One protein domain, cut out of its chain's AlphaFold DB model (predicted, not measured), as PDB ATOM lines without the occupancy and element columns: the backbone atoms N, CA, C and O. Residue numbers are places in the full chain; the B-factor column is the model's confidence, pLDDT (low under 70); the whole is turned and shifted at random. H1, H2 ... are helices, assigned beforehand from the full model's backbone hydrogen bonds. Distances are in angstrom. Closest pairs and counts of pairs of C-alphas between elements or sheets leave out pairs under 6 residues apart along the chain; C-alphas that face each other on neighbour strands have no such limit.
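AT A GLANCE: This is residues 186 to 250 of the 342 residues of an uncharacterized protein of Bacteroides cellulosilyticus (UniProt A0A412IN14). A helical hairpin, H1 and H2, has the short H4 packed obliquely on H1 and the short H3 crossing H2, while the tail, residues 238 to 250, folds back along the body. The printed part has 65 residues with four named helices, H1 to H4, and is all helix. It is compact, radius of gyration of the C-alphas 10.2 A, spanning 27 by 22 by 18 A.

HOW THE PARTS SIT: H1, residues 187 to 198, touches H2, residues 201 to 213, at Ala 195 and Lys 204, closest C-alphas 5.0 A, a shallow tilt of 32 degrees, opposite ways. H3, residues 217 to 223, touches residues 206 to 210 of H2, about perpendicular at 86 degrees; the closest C-alphas, of Ala 210 and Ser 220, are 5.1 A apart. H3 only just touches H1, through residues 187 to 191, with 3 pairs of C-alphas within 8 A; the closest, of Val 188 and Tyr 217, are 5.0 A apart. H4, residues 230 to 237, touches H1 at a steep tilt of 45 degrees, the same way, the C-alphas of Ala 194 and Met 237 closest at 3.9 A. H4 is apart from H2 and H3. In H1, H2, H3 and H4 every O i to N i+4 pair is within hydrogen-bond range.

IN THESE COORDINATES: H1 begins at C-alpha 187 (213.496, 194.224, 173.555) and measures 16.2 A; H2 measures 18.2 A, H3 10.3 A, and H4 10.7 A, ending at C-alpha 237 (204.304, 199.093, 170.209).

THE WHOLE: The farthest C-alphas, of Gly 214 and Lys 243, are 28.3 A apart. The printed part has no cut, no link between helices is long, and no printed residue is under 70 in pLDDT.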
ATOM      1  N   SER A 186     211.656 189.736 172.767       93.75
ATOM      2  CA  SER A 186     212.834 190.434 173.280       93.75
ATOM      3  C   SER A 186     212.705 191.946 173.064       93.75
ATOM      4  O   SER A 186     211.928 192.409 172.235       93.75
ATOM      5  N   LYS A 187     213.525 192.758 173.743       93.75
ATOM      6  CA  LYS A 187     213.496 194.224 173.555       93.75
ATOM      7  C   LYS A 187     213.799 194.685 172.127       93.75
ATOM      8  O   LYS A 187     213.318 195.738 171.725       93.75
ATOM      9  N   VAL A 188     214.578 193.915 171.367       95.38
ATOM     10  CA  VAL A 188     214.816 194.206 169.945       95.38
ATOM     11  C   VAL A 188     213.562 193.901 169.128       95.38
ATOM     12  O   VAL A 188     213.161 194.716 168.308       95.38
ATOM     13  N   GLU A 189     212.885 192.785 169.394       96.69
ATOM     14  CA  GLU A 189     211.618 192.453 168.728       96.69
ATOM     15  C   GLU A 189     210.494 193.431 169.110       96.69
ATOM     16  O   GLU A 189     209.743 193.857 168.239       96.69
ATOM     17  N   GLU A 190     210.422 193.877 170.371       96.44
ATOM     18  CA  GLU A 190     209.535 194.971 170.795       96.44
ATOM     19  C   GLU A 190     209.795 196.252 169.988       96.44
ATOM     20  O   GLU A 190     208.851 196.920 169.571       96.44
ATOM     21  N   MET A 191     211.065 196.588 169.739       95.75
ATOM     22  CA  MET A 191     211.453 197.730 168.905       95.75
ATOM     23  C   MET A 191     211.021 197.547 167.445       95.75
ATOM     24  O   MET A 191     210.519 198.492 166.845       95.75
ATOM     25  N   GLY A 192     211.119 196.331 166.901       97.12
ATOM     26  CA  GLY A 192     210.574 196.000 165.582       97.12
ATOM     27  C   GLY A 192     209.053 196.178 165.511       97.12
ATOM     28  O   GLY A 192     208.543 196.811 164.588       97.12
ATOM     29  N   ILE A 193     208.318 195.704 166.525       97.44
ATOM     30  CA  ILE A 193     206.863 195.914 166.639       97.44
ATOM     31  C   ILE A 193     206.541 197.411 166.702       97.44
ATOM     32  O   ILE A 193     205.643 197.874 166.005       97.44
ATOM     33  N   ALA A 194     207.286 198.185 167.493       96.12
ATOM     34  CA  ALA A 194     207.120 199.632 167.586       96.12
ATOM     35  C   ALA A 194     207.373 200.342 166.245       96.12
ATOM     36  O   ALA A 194     206.586 201.214 165.868       96.12
ATOM     37  N   ALA A 195     208.416 199.955 165.506       96.12
ATOM     38  CA  ALA A 195     208.697 200.482 164.172       96.12
ATOM     39  C   ALA A 195     207.533 200.210 163.208       96.12
ATOM     40  O   ALA A 195     207.057 201.130 162.548       96.12
ATOM     41  N   LEU A 196     207.014 198.977 163.184       97.12
ATOM     42  CA  LEU A 196     205.871 198.598 162.345       97.12
ATOM     43  C   LEU A 196     204.588 199.339 162.736       97.12
ATOM     44  O   LEU A 196     203.865 199.828 161.871       97.12
ATOM     45  N   ALA A 197     204.306 199.441 164.035       96.06
ATOM     46  CA  ALA A 197     203.076 200.040 164.539       96.06
ATOM     47  C   ALA A 197     203.031 201.565 164.353       96.06
ATOM     48  O   ALA A 197     201.951 202.134 164.204       96.06
ATOM     49  N   THR A 198     204.186 202.239 164.368       94.88
ATOM     50  CA  THR A 198     204.267 203.707 164.272       94.88
ATOM     51  C   THR A 198     204.739 204.219 162.910       94.88
ATOM     52  O   THR A 198     204.451 205.370 162.567       94.88
ATOM     53  N   GLY A 199     205.455 203.405 162.132       94.56
ATOM     54  CA  GLY A 199     206.175 203.855 160.941       94.56
ATOM     55  C   GLY A 199     207.285 204.864 161.262       94.56
ATOM     56  O   GLY A 199     207.528 205.768 160.468       94.56
ATOM     57  N   ASP A 200     207.880 204.794 162.456       94.38
ATOM     58  CA  ASP A 200     208.971 205.680 162.870       94.38
ATOM     59  C   ASP A 200     210.310 205.192 162.290       94.38
ATOM     60  O   ASP A 200     210.800 204.114 162.644       94.38
ATOM     61  N   GLU A 201     210.891 205.983 161.383       93.94
ATOM     62  CA  GLU A 201     212.128 205.628 160.676       93.94
ATOM     63  C   GLU A 201     213.337 205.516 161.617       93.94
ATOM     64  O   GLU A 201     214.170 204.638 161.419       93.94
ATOM     65  N   ALA A 202     213.418 206.322 162.682       94.62
ATOM     66  CA  ALA A 202     214.527 206.239 163.635       94.62
ATOM     67  C   ALA A 202     214.472 204.936 164.445       94.62
ATOM     68  O   ALA A 202     215.496 204.297 164.695       94.62
ATOM     69  N   VAL A 203     213.270 204.505 164.840       95.50
ATOM     70  CA  VAL A 203     213.081 203.211 165.515       95.50
ATOM     71  C   VAL A 203     213.381 202.051 164.568       95.50
ATOM     72  O   VAL A 203     214.007 201.072 164.980       95.50
ATOM     73  N   LYS A 204     212.975 202.163 163.299       96.06
ATOM     74  CA  LYS A 204     213.279 201.171 162.265       96.06
ATOM     75  C   LYS A 204     214.785 201.038 162.028       96.06
ATOM     76  O   LYS A 204     215.296 199.923 162.067       96.06
ATOM     77  N   GLU A 205     215.497 202.148 161.859       97.19
ATOM     78  CA  GLU A 205     216.948 202.161 161.638       97.19
ATOM     79  C   GLU A 205     217.697 201.538 162.829       97.19
ATOM     80  O   GLU A 205     218.558 200.674 162.646       97.19
ATOM     81  N   ALA A 206     217.292 201.873 164.061       96.75
ATOM     82  CA  ALA A 206     217.831 201.254 165.270       96.75
ATOM     83  C   ALA A 206     217.537 199.747 165.360       96.75
ATOM     84  O   ALA A 206     218.389 198.972 165.808       96.75
ATOM     85  N   TYR A 207     216.356 199.300 164.937       97.44
ATOM     86  CA  TYR A 207     216.027 197.878 164.867       97.44
ATOM     87  C   TYR A 207     216.877 197.127 163.844       97.44
ATOM     88  O   TYR A 207     217.487 196.118 164.197       97.44
ATOM     89  N   GLU A 208     216.969 197.630 162.616       97.62
ATOM     90  CA  GLU A 208     217.759 197.004 161.554       97.62
ATOM     91  C   GLU A 208     219.226 196.873 161.962       97.62
ATOM     92  O   GLU A 208     219.791 195.785 161.890       97.62
ATOM     93  N   PHE A 209     219.811 197.942 162.509       98.25
ATOM     94  CA  PHE A 209     221.185 197.912 163.003       98.25
ATOM     95  C   PHE A 209     221.394 196.897 164.133       98.25
ATOM     96  O   PHE A 209     222.446 196.259 164.208       98.25
ATOM     97  N   ALA A 210     220.398 196.716 165.009       97.56
ATOM     98  CA  ALA A 210     220.465 195.719 166.072       97.56
ATOM     99  C   ALA A 210     220.509 194.288 165.513       97.56
ATOM    100  O   ALA A 210     221.331 193.482 165.954       97.56
ATOM    101  N   ILE A 211     219.639 193.988 164.543       97.88
ATOM    102  CA  ILE A 211     219.533 192.666 163.917       97.88
ATOM    103  C   ILE A 211     220.769 192.350 163.075       97.88
ATOM    104  O   ILE A 211     221.345 191.276 163.240       97.88
ATOM    105  N   GLU A 212     221.213 193.286 162.235       97.25
ATOM    106  CA  GLU A 212     222.377 193.116 161.352       97.25
ATOM    107  C   GLU A 212     223.659 192.799 162.132       97.25
ATOM    108  O   GLU A 212     224.475 191.993 161.689       97.25
ATOM    109  N   ASN A 213     223.813 193.381 163.323       96.38
ATOM    110  CA  ASN A 213     225.009 193.215 164.148       96.38
ATOM    111  C   ASN A 213     224.845 192.178 165.275       96.38
ATOM    112  O   ASN A 213     225.794 191.909 166.018       96.38
ATOM    113  N   GLY A 214     223.656 191.582 165.428       95.50
ATOM    114  CA  GLY A 214     223.360 190.630 166.501       95.50
ATOM    115  C   GLY A 214     223.546 191.232 167.899       95.50
ATOM    116  O   GLY A 214     224.120 190.590 168.782       95.50
ATOM    117  N   ILE A 215     223.108 192.480 168.088       96.00
ATOM    118  CA  ILE A 215     223.245 193.238 169.339       96.00
ATOM    119  C   ILE A 215     221.885 193.553 169.969       96.00
ATOM    120  O   ILE A 215     220.832 193.521 169.340       96.00
ATOM    121  N   THR A 216     221.908 193.874 171.258       94.50
ATOM    122  CA  THR A 216     220.704 194.234 172.014       94.50
ATOM    123  C   THR A 216     220.192 195.631 171.661       94.50
ATOM    124  O   THR A 216     220.934 196.504 171.207       94.50
ATOM    125  N   TYR A 217     218.926 195.877 172.004       93.94
ATOM    126  CA  TYR A 217     218.251 197.175 171.925       93.94
ATOM    127  C   TYR A 217     219.105 198.332 172.472       93.94
ATOM    128  O   TYR A 217     219.351 199.325 171.791       93.94
ATOM    129  N   THR A 218     219.625 198.177 173.692       93.06
ATOM    130  CA  THR A 218     220.409 199.219 174.370       93.06
ATOM    131  C   THR A 218     221.730 199.503 173.658       93.06
ATOM    132  O   THR A 218     222.232 200.623 173.706       93.06
ATOM    133  N   GLN A 219     222.320 198.494 173.017       95.25
ATOM    134  CA  GLN A 219     223.579 198.649 172.290       95.25
ATOM    135  C   GLN A 219     223.375 199.360 170.966       95.25
ATOM    136  O   GLN A 219     224.147 200.264 170.670       95.25
ATOM    137  N   SER A 220     222.325 198.996 170.228       97.06
ATOM    138  CA  SER A 220     221.959 199.684 168.990       97.06
ATOM    139  C   SER A 220     221.750 201.179 169.235       97.06
ATOM    140  O   SER A 220     222.473 202.006 168.676       97.06
ATOM    141  N   LEU A 221     220.885 201.528 170.198       95.94
ATOM    142  CA  LEU A 221     220.687 202.922 170.602       95.94
ATOM    143  C   LEU A 221     221.994 203.579 171.066       95.94
ATOM    144  O   LEU A 221     222.278 204.718 170.712       95.94
ATOM    145  N   GLY A 222     222.838 202.851 171.799       96.06
ATOM    146  CA  GLY A 222     224.146 203.342 172.216       96.06
ATOM    147  C   GLY A 222     225.049 203.739 171.041       96.06
ATOM    148  O   GLY A 222     225.583 204.850 171.037       96.06
ATOM    149  N   PHE A 223     225.210 202.873 170.039       97.56
ATOM    150  CA  PHE A 223     226.032 203.164 168.860       97.56
ATOM    151  C   PHE A 223     225.436 204.274 167.996       97.56
ATOM    152  O   PHE A 223     226.181 205.124 167.515       97.56
ATOM    153  N   MET A 224     224.111 204.352 167.888       97.25
ATOM    154  CA  MET A 224     223.417 205.399 167.130       97.25
ATOM    155  C   MET A 224     223.230 206.719 167.894       97.25
ATOM    156  O   MET A 224     222.643 207.663 167.372       97.25
ATOM    157  N   ALA A 225     223.729 206.807 169.133       95.62
ATOM    158  CA  ALA A 225     223.482 207.935 170.039       95.62
ATOM    159  C   ALA A 225     221.984 208.257 170.218       95.62
ATOM    160  O   ALA A 225     221.609 209.420 170.348       95.62
ATOM    161  N   GLY A 226     221.142 207.225 170.219       93.94
ATOM    162  CA  GLY A 226     219.731 207.306 170.571       93.94
ATOM    163  C   GLY A 226     219.493 207.017 172.053       93.94
ATOM    164  O   GLY A 226     220.278 206.341 172.721       93.94
ATOM    165  N   GLU A 227     218.369 207.504 172.568       90.06
ATOM    166  CA  GLU A 227     217.889 207.190 173.912       90.06
ATOM    167  C   GLU A 227     216.370 207.035 173.888       90.06
ATOM    168  O   GLU A 227     215.652 207.888 173.370       90.06
ATOM    169  N   MET A 228     215.873 205.936 174.454       89.88
ATOM    170  CA  MET A 228     214.440 205.699 174.576       89.88
ATOM    171  C   MET A 228     214.127 204.927 175.856       89.88
ATOM    172  O   MET A 228     214.726 203.887 176.154       89.88
ATOM    173  N   LYS A 229     213.153 205.449 176.609       88.00
ATOM    174  CA  LYS A 229     212.636 204.823 177.826       88.00
ATOM    175  C   LYS A 229     211.818 203.578 177.489       88.00
ATOM    176  O   LYS A 229     211.142 203.519 176.462       88.00
ATOM    177  N   ALA A 230     211.812 202.609 178.402       86.06
ATOM    178  CA  ALA A 230     211.048 201.375 178.233       86.06
ATOM    179  C   ALA A 230     209.533 201.625 178.090       86.06
ATOM    180  O   ALA A 230     208.893 200.968 177.271       86.06
ATOM    181  N   ALA A 231     208.962 202.589 178.823       84.94
ATOM    182  CA  ALA A 231     207.553 202.954 178.668       84.94
ATOM    183  C   ALA A 231     207.247 203.589 177.308       84.94
ATOM    184  O   ALA A 231     206.233 203.257 176.699       84.94
ATOM    185  N   THR A 232     208.137 204.442 176.793       89.12
ATOM    186  CA  THR A 232     207.998 205.003 175.442       89.12
ATOM    187  C   THR A 232     207.952 203.891 174.398       89.12
ATOM    188  O   THR A 232     207.047 203.879 173.572       89.12
ATOM    189  N   LEU A 233     208.850 202.904 174.493       92.06
ATOM    190  CA  LEU A 233     208.835 201.740 173.606       92.06
ATOM    191  C   LEU A 233     207.489 200.995 173.667       92.06
ATOM    192  O   LEU A 233     206.904 200.689 172.631       92.06
ATOM    193  N   LYS A 234     206.954 200.760 174.872       89.75
ATOM    194  CA  LYS A 234     205.654 200.092 175.062       89.75
ATOM    195  C   LYS A 234     204.478 200.889 174.488       89.75
ATOM    196  O   LYS A 234     203.559 200.286 173.941       89.75
ATOM    197  N   LEU A 235     204.504 202.219 174.568       89.81
ATOM    198  CA  LEU A 235     203.510 203.077 173.910       89.81
ATOM    199  C   LEU A 235     203.603 202.973 172.384       89.81
ATOM    200  O   LEU A 235     202.583 202.816 171.714       89.81
ATOM    201  N   MET A 236     204.819 202.991 171.839       93.31
ATOM    202  CA  MET A 236     205.036 202.882 170.398       93.31
ATOM    203  C   MET A 236     204.626 201.515 169.848       93.31
ATOM    204  O   MET A 236     204.010 201.461 168.790       93.31
ATOM    205  N   MET A 237     204.839 200.417 170.584       93.56
ATOM    206  CA  MET A 237     204.304 199.093 170.209       93.56
ATOM    207  C   MET A 237     202.783 199.099 169.999       93.56
ATOM    208  O   MET A 237     202.257 198.294 169.240       93.56
ATOM    209  N   ARG A 238     202.074 200.016 170.664       91.69
ATOM    210  CA  ARG A 238     200.619 200.184 170.565       91.69
ATOM    211  C   ARG A 238     200.204 201.180 169.472       91.69
ATOM    212  O   ARG A 238     199.042 201.573 169.420       91.69
ATOM    213  N   GLY A 239     201.144 201.623 168.636       92.00
ATOM    214  CA  GLY A 239     200.922 202.586 167.554       92.00
ATOM    215  C   GLY A 239     200.908 204.052 167.994       92.00
ATOM    216  O   GLY A 239     200.679 204.936 167.170       92.00
ATOM    217  N   VAL A 240     201.174 204.347 169.272       89.75
ATOM    218  CA  VAL A 240     201.230 205.730 169.766       89.75
ATOM    219  C   VAL A 240     202.599 206.320 169.447       89.75
ATOM    220  O   VAL A 240     203.613 205.897 169.999       89.75
ATOM    221  N   LYS A 241     202.640 207.328 168.569       84.31
ATOM    222  CA  LYS A 241     203.890 208.030 168.242       84.31
ATOM    223  C   LYS A 241     204.415 208.792 169.457       84.31
ATOM    224  O   LYS A 241     203.693 209.591 170.055       84.31
ATOM    225  N   ALA A 242     205.684 208.570 169.794       78.62
ATOM    226  CA  ALA A 242     206.349 209.279 170.878       78.62
ATOM    227  C   ALA A 242     206.510 210.774 170.561       78.62
ATOM    228  O   ALA A 242     206.707 211.166 169.408       78.62
ATOM    229  N   LYS A 243     206.444 211.614 171.600       77.38
ATOM    230  CA  LYS A 243     206.763 213.044 171.526       77.38
ATOM    231  C   LYS A 243     207.693 213.441 172.684       77.38
ATOM    232  O   LYS A 243     207.259 213.340 173.830       77.38
ATOM    233  N   PRO A 244     208.924 213.915 172.412       73.25
ATOM    234  CA  PRO A 244     209.558 213.962 171.090       73.25
ATOM    235  C   PRO A 244     209.741 212.553 170.502       73.25
ATOM    236  O   PRO A 244     209.802 211.568 171.238       73.25
ATOM    237  N   THR A 245     209.780 212.460 169.173       75.62
ATOM    238  CA  THR A 245     210.160 211.227 168.470       75.62
ATOM    239  C   THR A 245     211.593 210.841 168.824       75.62
ATOM    240  O   THR A 245     212.383 211.694 169.241       75.62
ATOM    241  N   LEU A 246     211.937 209.562 168.654       86.44
ATOM    242  CA  LEU A 246     213.314 209.111 168.831       86.44
ATOM    243  C   LEU A 246     214.221 209.894 167.872       86.44
ATOM    244  O   LEU A 246     213.991 209.916 166.667       86.44
ATOM    245  N   ALA A 247     215.246 210.541 168.419       89.62
ATOM    246  CA  ALA A 247     216.295 211.177 167.640       89.62
ATOM    247  C   ALA A 247     217.559 210.319 167.725       89.62
ATOM    248  O   ALA A 247     218.009 209.984 168.823       89.62
ATOM    249  N   LEU A 248     218.124 209.978 166.570       94.75
ATOM    250  CA  LEU A 248     219.433 209.340 166.479       94.75
ATOM    251  C   LEU A 248     220.484 210.422 166.248       94.75
ATOM    252  O   LEU A 248     220.356 211.249 165.347       94.75
ATOM    253  N   GLY A 249     221.523 210.432 167.081       94.50
ATOM    254  CA  GLY A 249     222.637 211.370 166.944       94.50
ATOM    255  C   GLY A 249     223.667 210.954 165.891       94.50
ATOM    256  O   GLY A 249     224.623 211.693 165.662       94.50
ATOM    257  N   ARG A 250     223.518 209.766 165.292       96.12
ATOM    258  CA  ARG A 250     224.400 209.227 164.251       96.12
ATOM    259  C   ARG A 250     223.588 208.521 163.179       96.12
ATOM    260  O   ARG A 250     222.569 207.910 163.482       96.12
TER     261      ARG A 250